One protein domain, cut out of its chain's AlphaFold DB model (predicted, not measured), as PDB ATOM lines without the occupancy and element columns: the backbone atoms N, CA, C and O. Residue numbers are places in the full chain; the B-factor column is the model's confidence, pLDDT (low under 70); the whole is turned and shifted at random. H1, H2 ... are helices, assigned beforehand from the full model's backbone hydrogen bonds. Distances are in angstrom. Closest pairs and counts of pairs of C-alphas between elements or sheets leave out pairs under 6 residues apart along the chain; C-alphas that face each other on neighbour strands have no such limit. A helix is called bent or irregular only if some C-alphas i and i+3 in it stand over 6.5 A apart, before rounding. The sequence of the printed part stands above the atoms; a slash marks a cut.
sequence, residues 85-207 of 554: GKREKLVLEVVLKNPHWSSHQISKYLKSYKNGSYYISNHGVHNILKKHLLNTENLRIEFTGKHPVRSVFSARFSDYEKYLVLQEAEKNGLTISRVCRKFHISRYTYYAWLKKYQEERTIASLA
ATOM      1  N   GLY A  85       9.701 -36.726 -26.523       84.69
ATOM      2  CA  GLY A  85       9.675 -38.138 -26.161       84.69
ATOM      3  C   GLY A  85      10.678 -38.948 -26.977       84.69
ATOM      4  O   GLY A  85      11.849 -38.591 -27.049       84.69
ATOM      5  N   LYS A  86      10.231 -40.052 -27.590       84.44
ATOM      6  CA  LYS A  86      11.128 -41.004 -28.270       84.44
ATOM      7  C   LYS A  86      11.933 -40.360 -29.406       84.44
ATOM      8  O   LYS A  86      13.123 -40.609 -29.497       84.44
ATOM      9  N   ARG A  87      11.313 -39.511 -30.232       89.19
ATOM     10  CA  ARG A  87      11.991 -38.839 -31.360       89.19
ATOM     11  C   ARG A  87      13.097 -37.886 -30.899       89.19
ATOM     12  O   ARG A  87      14.183 -37.898 -31.462       89.19
ATOM     13  N   GLU A  88      12.832 -37.110 -29.850       91.31
ATOM     14  CA  GLU A  88      13.815 -36.199 -29.248       91.31
ATOM     15  C   GLU A  88      14.998 -36.970 -28.648       91.31
ATOM     16  O   GLU A  88      16.148 -36.667 -28.949       91.31
ATOM     17  N   LYS A  89      14.719 -38.018 -27.861       89.44
ATOM     18  CA  LYS A  89      15.759 -38.879 -27.279       89.44
ATOM     19  C   LYS A  89      16.629 -39.547 -28.339       89.44
ATOM     20  O   LYS A  89      17.825 -39.687 -28.133       89.44
ATOM     21  N   LEU A  90      16.039 -39.918 -29.473       90.75
ATOM     22  CA  LEU A  90      16.750 -40.562 -30.571       90.75
ATOM     23  C   LEU A  90      17.723 -39.601 -31.263       90.75
ATOM     24  O   LEU A  90      18.843 -39.995 -31.556       90.75
ATOM     25  N   VAL A  91      17.354 -38.328 -31.434       93.44
ATOM     26  CA  VAL A  91      18.302 -37.295 -31.896       93.44
ATOM     27  C   VAL A  91      19.493 -37.189 -30.946       93.44
ATOM     28  O   VAL A  91      20.632 -37.191 -31.400       93.44
ATOM     29  N   LEU A  92      19.242 -37.140 -29.636       92.44
ATOM     30  CA  LEU A  92      20.316 -37.050 -28.646       92.44
ATOM     31  C   LEU A  92      21.181 -38.321 -28.602       92.44
ATOM     32  O   LEU A  92      22.391 -38.226 -28.450       92.44
ATOM     33  N   GLU A  93      20.594 -39.502 -28.791       90.00
ATOM     34  CA  GLU A  93      21.343 -40.758 -28.907       90.00
ATOM     35  C   GLU A  93      22.275 -40.753 -30.129       90.00
ATOM     36  O   GLU A  93      23.426 -41.174 -30.037       90.00
ATOM     37  N   VAL A  94      21.809 -40.234 -31.269       92.62
ATOM     38  CA  VAL A  94      22.650 -40.089 -32.467       92.62
ATOM     39  C   VAL A  94      23.799 -39.114 -32.212       92.62
ATOM     40  O   VAL A  94      24.916 -39.397 -32.637       92.62
ATOM     41  N   VAL A  95      23.556 -38.017 -31.485       94.06
ATOM     42  CA  VAL A  95      24.605 -37.067 -31.075       94.06
ATOM     43  C   VAL A  95      25.653 -37.735 -30.185       94.06
ATOM     44  O   VAL A  95      26.842 -37.535 -30.405       94.06
ATOM     45  N   LEU A  96      25.233 -38.557 -29.222       90.88
ATOM     46  CA  LEU A  96      26.163 -39.268 -28.338       90.88
ATOM     47  C   LEU A  96      27.051 -40.265 -29.086       90.88
ATOM     48  O   LEU A  96      28.223 -40.423 -28.753       90.88
ATOM     49  N   LYS A  97      26.495 -40.936 -30.098       89.25
ATOM     50  CA  LYS A  97      27.239 -41.883 -30.938       89.25
ATOM     51  C   LYS A  97      28.148 -41.177 -31.941       89.25
ATOM     52  O   LYS A  97      29.238 -41.666 -32.209       89.25
ATOM     53  N   ASN A  98      27.703 -40.043 -32.477       93.31
ATOM     54  CA  ASN A  98      28.381 -39.317 -33.545       93.31
ATOM     55  C   ASN A  98      28.414 -37.804 -33.241       93.31
ATOM     56  O   ASN A  98      27.663 -37.035 -33.852       93.31
ATOM     57  N   PRO A  99      29.275 -37.342 -32.315       94.06
ATOM     58  CA  PRO A  99      29.302 -35.938 -31.893       94.06
ATOM     59  C   PRO A  99      29.728 -34.975 -33.015       94.06
ATOM     60  O   PRO A  99      29.279 -33.828 -33.051       94.06
ATOM     61  N   HIS A 100      30.510 -35.461 -33.979       96.06
ATOM     62  CA  HIS A 100      30.974 -34.705 -35.148       96.06
ATOM     63  C   HIS A 100      29.868 -34.441 -36.186       96.06
ATOM     64  O   HIS A 100      30.023 -33.602 -37.070       96.06
ATOM     65  N   TRP A 101      28.724 -35.132 -36.110       96.00
ATOM     66  CA  TRP A 101      27.680 -34.988 -37.123       96.00
ATOM     67  C   TRP A 101      26.936 -33.652 -37.028       96.00
ATOM     68  O   TRP A 101      26.507 -33.205 -35.962       96.00
ATOM     69  N   SER A 102      26.715 -33.045 -38.191       95.12
ATOM     70  CA  SER A 102      25.850 -31.878 -38.373       95.12
ATOM     71  C   SER A 102      24.363 -32.246 -38.282       95.12
ATOM     72  O   SER A 102      23.963 -33.398 -38.475       95.12
ATOM     73  N   SER A 103      23.498 -31.248 -38.071       95.75
ATOM     74  CA  SER A 103      22.039 -31.457 -38.043       95.75
ATOM     75  C   SER A 103      21.499 -32.095 -39.334       95.75
ATOM     76  O   SER A 103      20.551 -32.883 -39.281       95.75
ATOM     77  N   HIS A 104      22.137 -31.817 -40.478       95.75
ATOM     78  CA  HIS A 104      21.807 -32.410 -41.774       95.75
ATOM     79  C   HIS A 104      22.133 -33.903 -41.826       95.75
ATOM     80  O   HIS A 104      21.286 -34.697 -42.240       95.75
ATOM     81  N   GLN A 105      23.326 -34.298 -41.372       96.56
ATOM     82  CA  GLN A 105      23.734 -35.707 -41.317       96.56
ATOM     83  C   GLN A 105      22.819 -36.506 -40.387       96.56
ATOM     84  O   GLN A 105      22.337 -37.574 -40.766       96.56
ATOM     85  N   ILE A 106      22.485 -35.942 -39.223       95.88
ATOM     86  CA  ILE A 106      21.538 -36.547 -38.281       95.88
ATOM     87  C   ILE A 106      20.164 -36.721 -38.948       95.88
ATOM     88  O   ILE A 106      19.611 -37.815 -38.932       95.88
ATOM     89  N   SER A 107      19.617 -35.686 -39.593       96.00
ATOM     90  CA  SER A 107      18.318 -35.775 -40.282       96.00
ATOM     91  C   SER A 107      18.315 -36.818 -41.412       96.00
ATOM     92  O   SER A 107      17.355 -37.581 -41.536       96.00
ATOM     93  N   LYS A 108      19.403 -36.907 -42.193       96.25
ATOM     94  CA  LYS A 108      19.573 -37.909 -43.260       96.25
ATOM     95  C   LYS A 108      19.580 -39.331 -42.697       96.25
ATOM     96  O   LYS A 108      18.862 -40.181 -43.218       96.25
ATOM     97  N   TYR A 109      20.312 -39.569 -41.608       95.12
ATOM     98  CA  TYR A 109      20.325 -40.855 -40.907       95.12
ATOM     99  C   TYR A 109      18.930 -41.244 -40.391       95.12
ATOM    100  O   TYR A 109      18.473 -42.368 -40.578       95.12
ATOM    101  N   LEU A 110      18.193 -40.297 -39.803       94.38
ATOM    102  CA  LEU A 110      16.835 -40.549 -39.303       94.38
ATOM    103  C   LEU A 110      15.817 -40.866 -40.398       94.38
ATOM    104  O   LEU A 110      14.797 -41.495 -40.117       94.38
ATOM    105  N   LYS A 111      16.072 -40.423 -41.632       93.62
ATOM    106  CA  LYS A 111      15.220 -40.719 -42.784       93.62
ATOM    107  C   LYS A 111      15.333 -42.184 -43.216       93.62
ATOM    108  O   LYS A 111      14.319 -42.766 -43.581       93.62
ATOM    109  N   SER A 112      16.526 -42.779 -43.155       91.38
ATOM    110  CA  SER A 112      16.743 -44.197 -43.485       91.38
ATOM    111  C   SER A 112      16.511 -45.138 -42.296       91.38
ATOM    112  O   SER A 112      16.197 -46.311 -42.486       91.38
ATOM    113  N   TYR A 113      16.614 -44.643 -41.062       89.44
ATOM    114  CA  TYR A 113      16.448 -45.457 -39.860       89.44
ATOM    115  C   TYR A 113      15.026 -46.034 -39.716       89.44
ATOM    116  O   TYR A 113      14.042 -45.290 -39.677       89.44
ATOM    117  N   LYS A 114      14.921 -47.369 -39.584       84.12
ATOM    118  CA  LYS A 114      13.656 -48.125 -39.442       84.12
ATOM    119  C   LYS A 114      12.593 -47.707 -40.468       84.12
ATOM    120  O   LYS A 114      11.473 -47.347 -40.102       84.12
ATOM    121  N   ASN A 115      12.965 -47.719 -41.747       85.38
ATOM    122  CA  ASN A 115      12.081 -47.373 -42.868       85.38
ATOM    123  C   ASN A 115      11.439 -45.974 -42.726       85.38
ATOM    124  O   ASN A 115      10.309 -45.754 -43.151       85.38
ATOM    125  N   GLY A 116      12.129 -45.027 -42.080       84.75
ATOM    126  CA  GLY A 116      11.685 -43.635 -41.950       84.75
ATOM    127  C   GLY A 116      10.631 -43.368 -40.870       84.75
ATOM    128  O   GLY A 116      10.153 -42.237 -40.753       84.75
ATOM    129  N   SER A 117      10.291 -44.342 -40.016       85.06
ATOM    130  CA  SER A 117       9.266 -44.170 -38.965       85.06
ATOM    131  C   SER A 117       9.582 -43.042 -37.961       85.06
ATOM    132  O   SER A 117       8.692 -42.481 -37.306       85.06
ATOM    133  N   TYR A 118      10.868 -42.703 -37.828       88.19
ATOM    134  CA  TYR A 118      11.389 -41.661 -36.939       88.19
ATOM    135  C   TYR A 118      11.955 -40.453 -37.690       88.19
ATOM    136  O   TYR A 118      12.746 -39.707 -37.117       88.19
ATOM    137  N   TYR A 119      11.533 -40.231 -38.937       92.12
ATOM    138  CA  TYR A 119      11.978 -39.085 -39.717       92.12
ATOM    139  C   TYR A 119      11.698 -37.750 -39.004       92.12
ATOM    140  O   TYR A 119      10.602 -37.498 -38.490       92.12
ATOM    141  N   ILE A 120      12.715 -36.887 -38.993       93.31
ATOM    142  CA  ILE A 120      12.664 -35.518 -38.482       93.31
ATOM    143  C   ILE A 120      13.357 -34.620 -39.507       93.31
ATOM    144  O   ILE A 120      14.473 -34.914 -39.939       93.31
ATOM    145  N   SER A 121      12.709 -33.512 -39.877       93.06
ATOM    146  CA  SER A 121      13.303 -32.517 -40.774       93.06
ATOM    147  C   SER A 121      14.551 -31.885 -40.156       93.06
ATOM    148  O   SER A 121      14.654 -31.765 -38.934       93.06
ATOM    149  N   ASN A 122      15.480 -31.410 -40.986       95.81
ATOM    150  CA  ASN A 122      16.705 -30.760 -40.513       95.81
ATOM    151  C   ASN A 122      16.427 -29.617 -39.511       95.81
ATOM    152  O   ASN A 122      17.033 -29.562 -38.445       95.81
ATOM    153  N   HIS A 123      15.428 -28.769 -39.786       93.44
ATOM    154  CA  HIS A 123      15.009 -27.710 -38.860       93.44
ATOM    155  C   HIS A 123      14.489 -28.268 -37.519       93.44
ATOM    156  O   HIS A 123      14.691 -27.670 -36.461       93.44
ATOM    157  N   GLY A 124      13.817 -29.422 -37.537       91.56
ATOM    158  CA  GLY A 124      13.390 -30.117 -36.324       91.56
ATOM    159  C   GLY A 124      14.573 -30.599 -35.485       91.56
ATOM    160  O   GLY A 124      14.577 -30.394 -34.274       91.56
ATOM    161  N   VAL A 125      15.595 -31.171 -36.130       95.31
ATOM    162  CA  VAL A 125      16.843 -31.588 -35.471       95.31
ATOM    163  C   VAL A 125      17.577 -30.380 -34.890       95.31
ATOM    164  O   VAL A 125      17.914 -30.389 -33.711       95.31
ATOM    165  N   HIS A 126      17.762 -29.315 -35.674       94.44
ATOM    166  CA  HIS A 126      18.432 -28.092 -35.224       94.44
ATOM    167  C   HIS A 126      17.755 -27.481 -33.986       94.44
ATOM    168  O   HIS A 126      18.426 -27.130 -33.020       94.44
ATOM    169  N   ASN A 127      16.421 -27.432 -33.956       92.50
ATOM    170  CA  ASN A 127      15.681 -26.957 -32.786       92.50
ATOM    171  C   ASN A 127      15.922 -27.811 -31.532       92.50
ATOM    172  O   ASN A 127      15.966 -27.270 -30.429       92.50
ATOM    173  N   ILE A 128      16.061 -29.132 -31.687       93.38
ATOM    174  CA  ILE A 128      16.376 -30.037 -30.573       93.38
ATOM    175  C   ILE A 128      17.794 -29.769 -30.073       93.38
ATOM    176  O   ILE A 128      17.984 -29.613 -28.870       93.38
ATOM    177  N   LEU A 129      18.769 -29.644 -30.976       94.38
ATOM    178  CA  LEU A 129      20.143 -29.302 -30.604       94.38
ATOM    179  C   LEU A 129      20.195 -27.962 -29.865       94.38
ATOM    180  O   LEU A 129      20.779 -27.882 -28.790       94.38
ATOM    181  N   LYS A 130      19.484 -26.944 -30.358       93.00
ATOM    182  CA  LYS A 130      19.421 -25.624 -29.719       93.00
ATOM    183  C   LYS A 130      18.793 -25.671 -28.335       93.00
ATOM    184  O   LYS A 130      19.278 -25.006 -27.426       93.00
ATOM    185  N   LYS A 131      17.748 -26.481 -28.162       89.38
ATOM    186  CA  LYS A 131      17.074 -26.688 -26.873       89.38
ATOM    187  C   LYS A 131      18.002 -27.302 -25.817       89.38
ATOM    188  O   LYS A 131      17.857 -26.966 -24.648       89.38
ATOM    189  N   HIS A 132      18.926 -28.176 -26.220       89.88
ATOM    190  CA  HIS A 132      19.885 -28.850 -25.328       89.88
ATOM    191  C   HIS A 132      21.278 -28.206 -25.319       89.88
ATOM    192  O   HIS A 132      22.189 -28.763 -24.720       89.88
ATOM    193  N   LEU A 133      21.450 -27.041 -25.957       93.75
ATOM    194  CA  LEU A 133      22.740 -26.349 -26.090       93.75
ATOM    195  C   LEU A 133      23.814 -27.183 -26.824       93.75
ATOM    196  O   LEU A 133      24.989 -27.116 -26.504       93.75
ATOM    197  N   LEU A 134      23.423 -27.945 -27.850       94.31
ATOM    198  CA  LEU A 134      24.277 -28.866 -28.625       94.31
ATOM    199  C   LEU A 134      24.528 -28.388 -30.067       94.31
ATOM    200  O   LEU A 134      24.661 -29.186 -31.001       94.31
ATOM    201  N   ASN A 135      24.522 -27.070 -30.272       91.62
ATOM    202  CA  ASN A 135      24.597 -26.464 -31.606       91.62
ATOM    203  C   ASN A 135      25.971 -26.651 -32.258       91.62
ATOM    204  O   ASN A 135      26.050 -26.962 -33.448       91.62
ATOM    205  N   THR A 136      27.041 -26.488 -31.483       93.56
ATOM    206  CA  THR A 136      28.420 -26.646 -31.952       93.56
ATOM    207  C   THR A 136      28.923 -28.058 -31.696       93.56
ATOM    208  O   THR A 136      28.422 -28.780 -30.834       93.56
ATOM    209  N   GLU A 137      29.920 -28.460 -32.473       94.06
ATOM    210  CA  GLU A 137      30.569 -29.760 -32.343       94.06
ATOM    211  C   GLU A 137      31.247 -29.938 -30.982       94.06
ATOM    212  O   GLU A 137      31.012 -30.943 -30.320       94.06
ATOM    213  N   ASN A 138      31.968 -28.922 -30.502       94.94
ATOM    214  CA  ASN A 138      32.619 -28.956 -29.188       94.94
ATOM    215  C   ASN A 138      31.616 -29.207 -28.052       94.94
ATOM    216  O   ASN A 138      31.873 -30.032 -27.180       94.94
ATOM    217  N   LEU A 139      30.435 -28.575 -28.103       93.75
ATOM    218  CA  LEU A 139      29.374 -28.803 -27.115       93.75
ATOM    219  C   LEU A 139      28.802 -30.224 -27.207       93.75
ATOM    220  O   LEU A 139      28.440 -30.805 -26.187       93.75
ATOM    221  N   ARG A 140      28.746 -30.818 -28.408       94.12
ATOM    222  CA  ARG A 140      28.364 -32.229 -28.583       94.12
ATOM    223  C   ARG A 140      29.423 -33.181 -28.032       94.12
ATOM    224  O   ARG A 140      29.052 -34.153 -27.388       94.12
ATOM    225  N   ILE A 141      30.709 -32.897 -28.233       91.69
ATOM    226  CA  ILE A 141      31.817 -33.687 -27.672       91.69
ATOM    227  C   ILE A 141      31.795 -33.621 -26.139       91.69
ATOM    228  O   ILE A 141      31.844 -34.660 -25.482       91.69
ATOM    229  N   GLU A 142      31.637 -32.427 -25.563       90.88
ATOM    230  CA  GLU A 142      31.517 -32.238 -24.113       90.88
ATOM    231  C   GLU A 142      30.286 -32.968 -23.549       90.88
ATOM    232  O   GLU A 142      30.357 -33.640 -22.518       90.88
ATOM    233  N   PHE A 143      29.156 -32.888 -24.256       88.25
ATOM    234  CA  PHE A 143      27.941 -33.620 -23.916       88.25
ATOM    235  C   PHE A 143      28.159 -35.136 -23.931       88.25
ATOM    236  O   PHE A 143      27.753 -35.820 -22.993       88.25
ATOM    237  N   THR A 144      28.869 -35.662 -24.931       86.44
ATOM    238  CA  THR A 144      29.262 -37.075 -24.976       86.44
ATOM    239  C   THR A 144      30.187 -37.447 -23.818       86.44
ATOM    240  O   THR A 144      29.987 -38.493 -23.206       86.44
ATOM    241  N   GLY A 145      31.133 -36.582 -23.441       82.00
ATOM    242  CA  GLY A 145      32.000 -36.790 -22.275       82.00
ATOM    243  C   GLY A 145      31.235 -36.869 -20.946       82.00
ATOM    244  O   GLY A 145      31.588 -37.655 -20.068       82.00
ATOM    245  N   LYS A 146      30.137 -36.115 -20.811       79.56
ATOM    246  CA  LYS A 146      29.237 -36.179 -19.642       79.56
ATOM    247  C   LYS A 146      28.361 -37.439 -19.618       79.56
ATOM    248  O   LYS A 146      27.849 -37.791 -18.557       79.56
ATOM    249  N   HIS A 147      28.204 -38.127 -20.750       76.31
ATOM    250  CA  HIS A 147      27.362 -39.313 -20.911       76.31
ATOM    251  C   HIS A 147      28.199 -40.560 -21.258       76.31
ATOM    252  O   HIS A 147      28.236 -40.976 -22.419       76.31
ATOM    253  N   PRO A 148      28.811 -41.228 -20.260       68.06
ATOM    254  CA  PRO A 148      29.724 -42.353 -20.494       68.06
ATOM    255  C   PRO A 148      29.074 -43.540 -21.227       68.06
ATOM    256  O   PRO A 148      29.727 -44.204 -22.021       68.06
ATOM    257  N   VAL A 149      27.770 -43.761 -21.036       66.94
ATOM    258  CA  VAL A 149      27.001 -44.868 -21.649       66.94
ATOM    259  C   VAL A 149      26.578 -44.555 -23.097       66.94
ATOM    260  O   VAL A 149      25.868 -45.332 -23.727       66.94
ATOM    261  N   ARG A 150      26.936 -43.371 -23.626       69.44
ATOM    262  CA  ARG A 150      26.595 -42.887 -24.980       69.44
ATOM    263  C   ARG A 150      25.126 -43.131 -25.396       69.44
ATOM    264  O   ARG A 150      24.822 -43.306 -26.576       69.44
ATOM    265  N   SER A 151      24.196 -43.114 -24.435       67.62
ATOM    266  CA  SER A 151      22.764 -43.349 -24.646       67.62
ATOM    267  C   SER A 151      21.898 -42.438 -23.770       67.62
ATOM    268  O   SER A 151      22.155 -42.266 -22.580       67.62
ATOM    269  N   VAL A 152      20.844 -41.865 -24.366       63.94
ATOM    270  CA  VAL A 152      19.832 -41.025 -23.682       63.94
ATOM    271  C   VAL A 152      18.562 -41.812 -23.343       63.94
ATOM    272  O   VAL A 152      17.721 -41.389 -22.539       63.94
ATOM    273  N   PHE A 153      18.388 -42.982 -23.951       62.66
ATOM    274  CA  PHE A 153      17.350 -43.901 -23.520       62.66
ATOM    275  C   PHE A 153      17.829 -44.619 -22.262       62.66
ATOM    276  O   PHE A 153      18.985 -45.013 -22.169       62.66
ATOM    277  N   SER A 154      16.918 -44.845 -21.313       54.00
ATOM    278  CA  SER A 154      17.107 -45.835 -20.252       54.00
ATOM    279  C   SER A 154      17.149 -47.223 -20.906       54.00
ATOM    280  O   SER A 154      16.152 -47.947 -20.927       54.00
ATOM    281  N   ALA A 155      18.241 -47.543 -21.589       55.69
ATOM    282  CA  ALA A 155      18.339 -48.684 -22.477       55.69
ATOM    283  C   ALA A 155      19.642 -49.417 -22.193       55.69
ATOM    284  O   ALA A 155      20.718 -48.913 -22.484       55.69
ATOM    285  N   ARG A 156      19.452 -50.594 -21.586       63.12
ATOM    286  CA  ARG A 156      20.343 -51.756 -21.489       63.12
ATOM    287  C   ARG A 156      21.826 -51.421 -21.592       63.12
ATOM    288  O   ARG A 156      22.402 -51.523 -22.666       63.12
ATOM    289  N   PHE A 157      22.407 -51.132 -20.432       72.56
ATOM    290  CA  PHE A 157      23.837 -51.284 -20.228       72.56
ATOM    291  C   PHE A 157      24.260 -52.661 -20.751       72.56
ATOM    292  O   PHE A 157      23.618 -53.670 -20.421       72.56
ATOM    293  N   SER A 158      25.309 -52.684 -21.565       80.25
ATOM    294  CA  SER A 158      26.076 -53.895 -21.843       80.25
ATOM    295  C   SER A 158      26.585 -54.485 -20.528       80.25
ATOM    296  O   SER A 158      26.733 -53.774 -19.535       80.25
ATOM    297  N   ASP A 159      26.864 -55.782 -20.497       85.88
ATOM    298  CA  ASP A 159      27.363 -56.441 -19.287       85.88
ATOM    299  C   ASP A 159      28.709 -55.842 -18.852       85.88
ATOM    300  O   ASP A 159      28.924 -55.579 -17.669       85.88
ATOM    301  N   TYR A 160      29.538 -55.454 -19.826       85.12
ATOM    302  CA  TYR A 160      30.761 -54.688 -19.592       85.12
ATOM    303  C   TYR A 160      30.496 -53.275 -19.045       85.12
ATOM    304  O   TYR A 160      31.170 -52.820 -18.125       85.12
ATOM    305  N   GLU A 161      29.479 -52.574 -19.551       84.94
ATOM    306  CA  GLU A 161      29.125 -51.239 -19.053       84.94
ATOM    307  C   GLU A 161      28.568 -51.297 -17.625       84.94
ATOM    308  O   GLU A 161      28.860 -50.417 -16.819       84.94
ATOM    309  N   LYS A 162      27.801 -52.342 -17.279       87.94
ATOM    310  CA  LYS A 162      27.359 -52.582 -15.893       87.94
ATOM    311  C   LYS A 162      28.560 -52.793 -14.976       87.94
ATOM    312  O   LYS A 162      28.585 -52.228 -13.887       87.94
ATOM    313  N   TYR A 163      29.548 -53.567 -15.426       89.69
ATOM    314  CA  TYR A 163      30.787 -53.789 -14.685       89.69
ATOM    315  C   TYR A 163      31.556 -52.478 -14.458       89.69
ATOM    316  O   TYR A 163      31.935 -52.189 -13.326       89.69
ATOM    317  N   LEU A 164      31.698 -51.634 -15.487       87.62
ATOM    318  CA  LEU A 164      32.339 -50.319 -15.356       87.62
ATOM    319  C   LEU A 164      31.648 -49.426 -14.316       87.62
ATOM    320  O   LEU A 164      32.322 -48.760 -13.534       87.62
ATOM    321  N   VAL A 165      30.312 -49.434 -14.264       87.88
ATOM    322  CA  VAL A 165      29.553 -48.680 -13.253       87.88
ATOM    323  C   VAL A 165      29.877 -49.149 -11.833       87.88
ATOM    324  O   VAL A 165      29.997 -48.316 -10.934       87.88
ATOM    325  N   LEU A 166      30.001 -50.464 -11.623       89.50
ATOM    326  CA  LEU A 166      30.362 -51.033 -10.321       89.50
ATOM    327  C   LEU A 166      31.811 -50.687  -9.955       89.50
ATOM    328  O   LEU A 166      32.064 -50.194  -8.857       89.50
ATOM    329  N   GLN A 167      32.742 -50.843 -10.898       88.50
ATOM    330  CA  GLN A 167      34.157 -50.536 -10.694       88.50
ATOM    331  C   GLN A 167      34.392 -49.049 -10.386       88.50
ATOM    332  O   GLN A 167      35.277 -48.702  -9.607       88.50
ATOM    333  N   GLU A 168      33.604 -48.152 -10.976       85.75
ATOM    334  CA  GLU A 168      33.724 -46.713 -10.740       85.75
ATOM    335  C   GLU A 168      33.320 -46.305  -9.311       85.75
ATOM    336  O   GLU A 168      33.866 -45.343  -8.767       85.75
ATOM    337  N   ALA A 169      32.412 -47.045  -8.670       83.12
ATOM    338  CA  ALA A 169      32.113 -46.838  -7.256       83.12
ATOM    339  C   ALA A 169      33.276 -47.273  -6.349       83.12
ATOM    340  O   ALA A 169      33.540 -46.609  -5.349       83.12
ATOM    341  N   GLU A 170      33.988 -48.343  -6.717       81.25
ATOM    342  CA  GLU A 170      35.120 -48.881  -5.952       81.25
ATOM    343  C   GLU A 170      36.404 -48.055  -6.134       81.25
ATOM    344  O   GLU A 170      37.041 -47.690  -5.152       81.25
ATOM    345  N   LYS A 171      36.774 -47.707  -7.377       78.00
ATOM    346  CA  LYS A 171      38.039 -47.011  -7.683       78.00
ATOM    347  C   LYS A 171      38.074 -45.552  -7.239       78.00
ATOM    348  O   LYS A 171      39.107 -45.077  -6.788       78.00
ATOM    349  N   ASN A 172      36.967 -44.829  -7.402       72.25
ATOM    350  CA  ASN A 172      36.950 -43.378  -7.199       72.25
ATOM    351  C   ASN A 172      36.447 -42.968  -5.805       72.25
ATOM    352  O   ASN A 172      36.291 -41.774  -5.549       72.25
ATOM    353  N   GLY A 173      36.116 -43.931  -4.928       75.56
ATOM    354  CA  GLY A 173      35.553 -43.667  -3.596       75.56
ATOM    355  C   GLY A 173      34.270 -42.823  -3.621       75.56
ATOM    356  O   GLY A 173      33.915 -42.166  -2.641       75.56
ATOM    357  N   LEU A 174      33.581 -42.770  -4.766       80.12
ATOM    358  CA  LEU A 174      32.404 -41.932  -4.955       80.12
ATOM    359  C   LEU A 174      31.220 -42.538  -4.208       80.12
ATOM    360  O   LEU A 174      30.960 -43.737  -4.278       80.12
ATOM    361  N   THR A 175      30.415 -41.687  -3.567       88.94
ATOM    362  CA  THR A 175      29.158 -42.155  -2.978       88.94
ATOM    363  C   THR A 175      28.280 -42.796  -4.055       88.94
ATOM    364  O   THR A 175      28.120 -42.254  -5.154       88.94
ATOM    365  N   ILE A 176      27.649 -43.925  -3.729       89.81
ATOM    366  CA  ILE A 176      26.783 -44.682  -4.652       89.81
ATOM    367  C   ILE A 176      25.697 -43.773  -5.255       89.81
ATOM    368  O   ILE A 176      25.387 -43.851  -6.442       89.81
ATOM    369  N   SER A 177      25.175 -42.820  -4.475       88.62
ATOM    370  CA  SER A 177      24.219 -41.800  -4.932       88.62
ATOM    371  C   SER A 177      24.773 -40.862  -6.012       88.62
ATOM    372  O   SER A 177      24.010 -40.352  -6.835       88.62
ATOM    373  N   ARG A 178      26.077 -40.574  -6.013       88.38
ATOM    374  CA  ARG A 178      26.740 -39.758  -7.039       88.38
ATOM    375  C   ARG A 178      27.004 -40.576  -8.303       88.38
ATOM    376  O   ARG A 178      26.716 -40.078  -9.387       88.38
ATOM    377  N   VAL A 179      27.423 -41.834  -8.160       87.81
ATOM    378  CA  VAL A 179      27.572 -42.787  -9.277       87.81
ATOM    379  C   VAL A 179      26.230 -43.005  -9.980       87.81
ATOM    380  O   VAL A 179      26.116 -42.802 -11.186       87.81
ATOM    381  N   CYS A 180      25.168 -43.292  -9.224       86.75
ATOM    382  CA  CYS A 180      23.826 -43.491  -9.774       86.75
ATOM    383  C   CYS A 180      23.317 -42.265 -10.551       86.75
ATOM    384  O   CYS A 180      22.720 -42.410 -11.617       86.75
ATOM    385  N   ARG A 181      23.595 -41.049 -10.055       82.12
ATOM    386  CA  ARG A 181      23.266 -39.799 -10.757       82.12
ATOM    387  C   ARG A 181      24.084 -39.618 -12.036       82.12
ATOM    388  O   ARG A 181      23.498 -39.245 -13.048       82.12
ATOM    389  N   LYS A 182      25.390 -39.909 -12.000       80.38
ATOM    390  CA  LYS A 182      26.301 -39.823 -13.156       80.38
ATOM    391  C   LYS A 182      25.863 -40.751 -14.293       80.38
ATOM    392  O   LYS A 182      25.835 -40.340 -15.445       80.38
ATOM    393  N   PHE A 183      25.480 -41.981 -13.961       79.00
ATOM    394  CA  PHE A 183      25.072 -42.993 -14.940       79.00
ATOM    395  C   PHE A 183      23.562 -43.027 -15.214       79.00
ATOM    396  O   PHE A 183      23.097 -43.870 -15.976       79.00
ATOM    397  N   HIS A 184      22.785 -42.119 -14.614       77.00
ATOM    398  CA  HIS A 184      21.323 -42.072 -14.729       77.00
ATOM    399  C   HIS A 184      20.623 -43.407 -14.406       77.00
ATOM    400  O   HIS A 184      19.625 -43.771 -15.033       77.00
ATOM    401  N   ILE A 185      21.124 -44.128 -13.401       84.69
ATOM    402  CA  ILE A 185      20.528 -45.371 -12.899       84.69
ATOM    403  C   ILE A 185      19.882 -45.155 -11.536       84.69
ATOM    404  O   ILE A 185      20.272 -44.287 -10.756       84.69
ATOM    405  N   SER A 186      18.874 -45.969 -11.230       85.19
ATOM    406  CA  SER A 186      18.315 -45.988  -9.882       85.19
ATOM    407  C   SER A 186      19.269 -46.706  -8.922       85.19
ATOM    408  O   SER A 186      19.944 -47.661  -9.314       85.19
ATOM    409  N   ARG A 187      19.274 -46.302  -7.644       88.44
ATOM    410  CA  ARG A 187      20.019 -47.016  -6.588       88.44
ATOM    411  C   ARG A 187      19.618 -48.494  -6.512       88.44
ATOM    412  O   ARG A 187      20.481 -49.348  -6.372       88.44
ATOM    413  N   TYR A 188      18.329 -48.796  -6.683       90.56
ATOM    414  CA  TYR A 188      17.819 -50.171  -6.737       90.56
ATOM    415  C   TYR A 188      18.496 -50.992  -7.845       90.56
ATOM    416  O   TYR A 188      18.953 -52.103  -7.603       90.56
ATOM    417  N   THR A 189      18.617 -50.424  -9.049       88.12
ATOM    418  CA  THR A 189      19.287 -51.073 -10.186       88.12
ATOM    419  C   THR A 189      20.763 -51.332  -9.899       88.12
ATOM    420  O   THR A 189      21.244 -52.423 -10.185       88.12
ATOM    421  N   TYR A 190      21.457 -50.357  -9.303       91.06
ATOM    422  CA  TYR A 190      22.857 -50.501  -8.907       91.06
ATOM    423  C   TYR A 190      23.050 -51.674  -7.939       91.06
ATOM    424  O   TYR A 190      23.847 -52.567  -8.209       91.06
ATOM    425  N   TYR A 191      22.276 -51.724  -6.850       93.62
ATOM    426  CA  TYR A 191      22.385 -52.810  -5.871       93.62
ATOM    427  C   TYR A 191      21.971 -54.169  -6.445       93.62
ATOM    428  O   TYR A 191      22.575 -55.180  -6.100       93.62
ATOM    429  N   ALA A 192      20.994 -54.209  -7.354       90.12
ATOM    430  CA  ALA A 192      20.625 -55.440  -8.048       90.12
ATOM    431  C   ALA A 192      21.773 -55.989  -8.916       90.12
ATOM    432  O   ALA A 192      21.948 -57.202  -8.990       90.12
ATOM    433  N   TRP A 193      22.558 -55.121  -9.565       91.62
ATOM    434  CA  TRP A 193      23.763 -55.531 -10.297       91.62
ATOM    435  C   TRP A 193      24.899 -55.922  -9.358       91.62
ATOM    436  O   TRP A 193      25.520 -56.955  -9.577       91.62
ATOM    437  N   LEU A 194      25.128 -55.145  -8.296       92.62
ATOM    438  CA  LEU A 194      26.158 -55.436  -7.301       92.62
ATOM    439  C   LEU A 194      25.944 -56.812  -6.665       92.62
ATOM    440  O   LEU A 194      26.889 -57.584  -6.584       92.62
ATOM    441  N   LYS A 195      24.702 -57.145  -6.286       93.19
ATOM    442  CA  LYS A 195      24.355 -58.450  -5.709       93.19
ATOM    443  C   LYS A 195      24.751 -59.601  -6.642       93.19
ATOM    444  O   LYS A 195      25.470 -60.500  -6.230       93.19
ATOM    445  N   LYS A 196      24.346 -59.527  -7.913       89.31
ATOM    446  CA  LYS A 196      24.690 -60.537  -8.932       89.31
ATOM    447  C   LYS A 196      26.193 -60.643  -9.180       89.31
ATOM    448  O   LYS A 196      26.731 -61.728  -9.374       89.31
ATOM    449  N   TYR A 197      26.882 -59.504  -9.200       92.06
ATOM    450  CA  TYR A 197      28.326 -59.479  -9.392       92.06
ATOM    451  C   TYR A 197      29.074 -60.053  -8.185       92.06
ATOM    452  O   TYR A 197      30.080 -60.720  -8.364       92.06
ATOM    453  N   GLN A 198      28.584 -59.853  -6.962       91.56
ATOM    454  CA  GLN A 198      29.208 -60.410  -5.759       91.56
ATOM    455  C   GLN A 198      29.083 -61.936  -5.662       91.56
ATOM    456  O   GLN A 198      29.987 -62.555  -5.109       91.56
ATOM    457  N   GLU A 199      28.008 -62.520  -6.201       89.94
ATOM    458  CA  GLU A 199      27.766 -63.971  -6.194       89.94
ATOM    459  C   GLU A 199      28.790 -64.734  -7.058       89.94
ATOM    460  O   GLU A 199      29.396 -65.688  -6.582       89.94
ATOM    461  N   GLU A 200      29.032 -64.295  -8.298       87.50
ATOM    462  CA  GLU A 200      29.888 -65.026  -9.254       87.50
ATOM    463  C   GLU A 200      31.212 -64.312  -9.591       87.50
ATOM    464  O   GLU A 200      32.131 -64.933 -10.113       87.50
ATOM    465  N   ARG A 201      31.332 -63.001  -9.325       87.12
ATOM    466  CA  ARG A 201      32.480 -62.127  -9.672       87.12
ATOM    467  C   ARG A 201      32.941 -62.190 -11.133       87.12
ATOM    468  O   ARG A 201      34.083 -61.860 -11.446       87.12
ATOM    469  N   THR A 202      32.044 -62.546 -12.047       89.31
ATOM    470  CA  THR A 202      32.291 -62.537 -13.493       89.31
ATOM    471  C   THR A 202      31.455 -61.462 -14.183       89.31
ATOM    472  O   THR A 202      30.399 -61.055 -13.704       89.31
ATOM    473  N   ILE A 203      31.905 -60.990 -15.351       87.62
ATOM    474  CA  ILE A 203      31.122 -60.045 -16.172       87.62
ATOM    475  C   ILE A 203      29.837 -60.723 -16.682       87.62
ATOM    476  O   ILE A 203      28.805 -60.070 -16.822       87.62
ATOM    477  N   ALA A 204      29.877 -62.041 -16.909       86.19
ATOM    478  CA  ALA A 204      28.739 -62.825 -17.383       86.19
ATOM    479  C   ALA A 204      27.558 -62.830 -16.395       86.19
ATOM    480  O   ALA A 204      26.409 -62.815 -16.830       86.19
ATOM    481  N   SER A 205      27.806 -62.746 -15.083       87.81
ATOM    482  CA  SER A 205      26.739 -62.729 -14.067       87.81
ATOM    483  C   SER A 205      25.829 -61.496 -14.155       87.81
ATOM    484  O   SER A 205      24.661 -61.498 -13.747       87.81
ATOM    485  N   LEU A 206      26.347 -60.416 -14.747       86.81
ATOM    486  CA  LEU A 206      25.613 -59.179 -14.983       86.81
ATOM    487  C   LEU A 206      24.650 -59.278 -16.173       86.81
ATOM    488  O   LEU A 206      23.855 -58.350 -16.386       86.81
ATOM    489  N   ALA A 207      24.666 -60.392 -16.908       83.12
ATOM    490  CA  ALA A 207      23.788 -60.646 -18.034       83.12
ATOM    491  C   ALA A 207      22.298 -60.615 -17.659       83.12
ATOM    492  O   ALA A 207      21.844 -60.684 -16.507       83.12
TER     493      ALA A 207
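What this domain is: This is residues 85 to 207 of the 554 residues of an uncharacterized protein of Candidatus Curtissbacteria bacterium RIFCSPLOWO2_01_FULL_42_50 (UniProt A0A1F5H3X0). Two lobes of short, crossed helices stand end to end along the longest axis, joined by one long link, residues 147 to 158. In the first lobe H2 and H3 pack on H1 and on each other while H4 crosses the end of H1; in the second, H5, H6 and H7 make a triangle in which each packs on the other two. The printed part has 123 residues with seven named helices, H1 to H7 in order along the chain, and no named strand; the class is all helix. It is only just loose, close to compact, with a radius of gyration of the C-alphas of 16.9 A, and its outline is elongated, 49 by 30 by 21 A.

Where its parts are: H1, residues 86 to 97, begins with C-alpha 86 at (11.128, -41.004, -28.270) and is 16.4 A long from first to last C-alpha. H2, residues 103 to 116, measures 16.5 A and is irregular: C-alphas 111 and 114 are 8.3 A apart. H3, residues 122 to 131, and H4, residues 137 to 146, measure 14.2 A and 14.3 A. H5, residues 159 to 171, measures 18.4 A, and its C-alpha 159 is at (27.363, -56.441, -19.287). H6, residues 176 to 182, measures 9.8 A. H7, residues 187 to 200, measures 20.7 A and ends with C-alpha 200 at (29.888, -65.026, -9.254).

How they stand to each other: H1 is the hub, touching three helices. With residues 91 to 95 alone it only just touches H2, with 3 pairs of C-alphas within 8 A; the closest are those of Val 94 and Ile 106, 6.9 A apart. H1 touches H3, about perpendicular at 81 degrees, and the closest C-alphas, of Glu 88 and Ile 128, are 6.8 A apart. H1 touches H4 with residues 95 to 97 alone, about perpendicular at 85 degrees; the closest C-alphas, of Leu 96 and Thr 144, are 5.1 A apart. H2 touches H3, closest at the C-alphas of Ser 107 and Asn 122, 5.3 A. H4 and H6 are close but not clearly touching, with the closest C-alphas, of Lys 146 and Lys 182, 8.0 A apart. H5 touches H6 at Ala 169 and Ile 176, whose C-alphas are the closest, 6.3 A apart. H5 and H7 touch, about perpendicular at 82 degrees, closest at the C-alphas of Leu 166 and Leu 194, 6.8 A. H6 touches H7 at a steep tilt of 67 degrees, opposite ways; the closest C-alphas, of Cys 180 and Arg 187, are 6.1 A apart. Every O i to N i+4 pair is within hydrogen-bond range in H1, H3, H4 and H6, against 7 of 10 in H2, 8 of 9 in H5 and 8 of 10 in H7.

The domain as a whole: The two C-alphas farthest apart, of His 123 and Glu 199, are 50.4 A from each other. The printed part has no cut. The link from H4 to H5, 12 residues, is long, and the other links are tight. Residues 170 to 175, of which 170 and 171 belong to H5, stand free. The mean pLDDT of the printed part is 87.2, with residues 148 to 156 under 70.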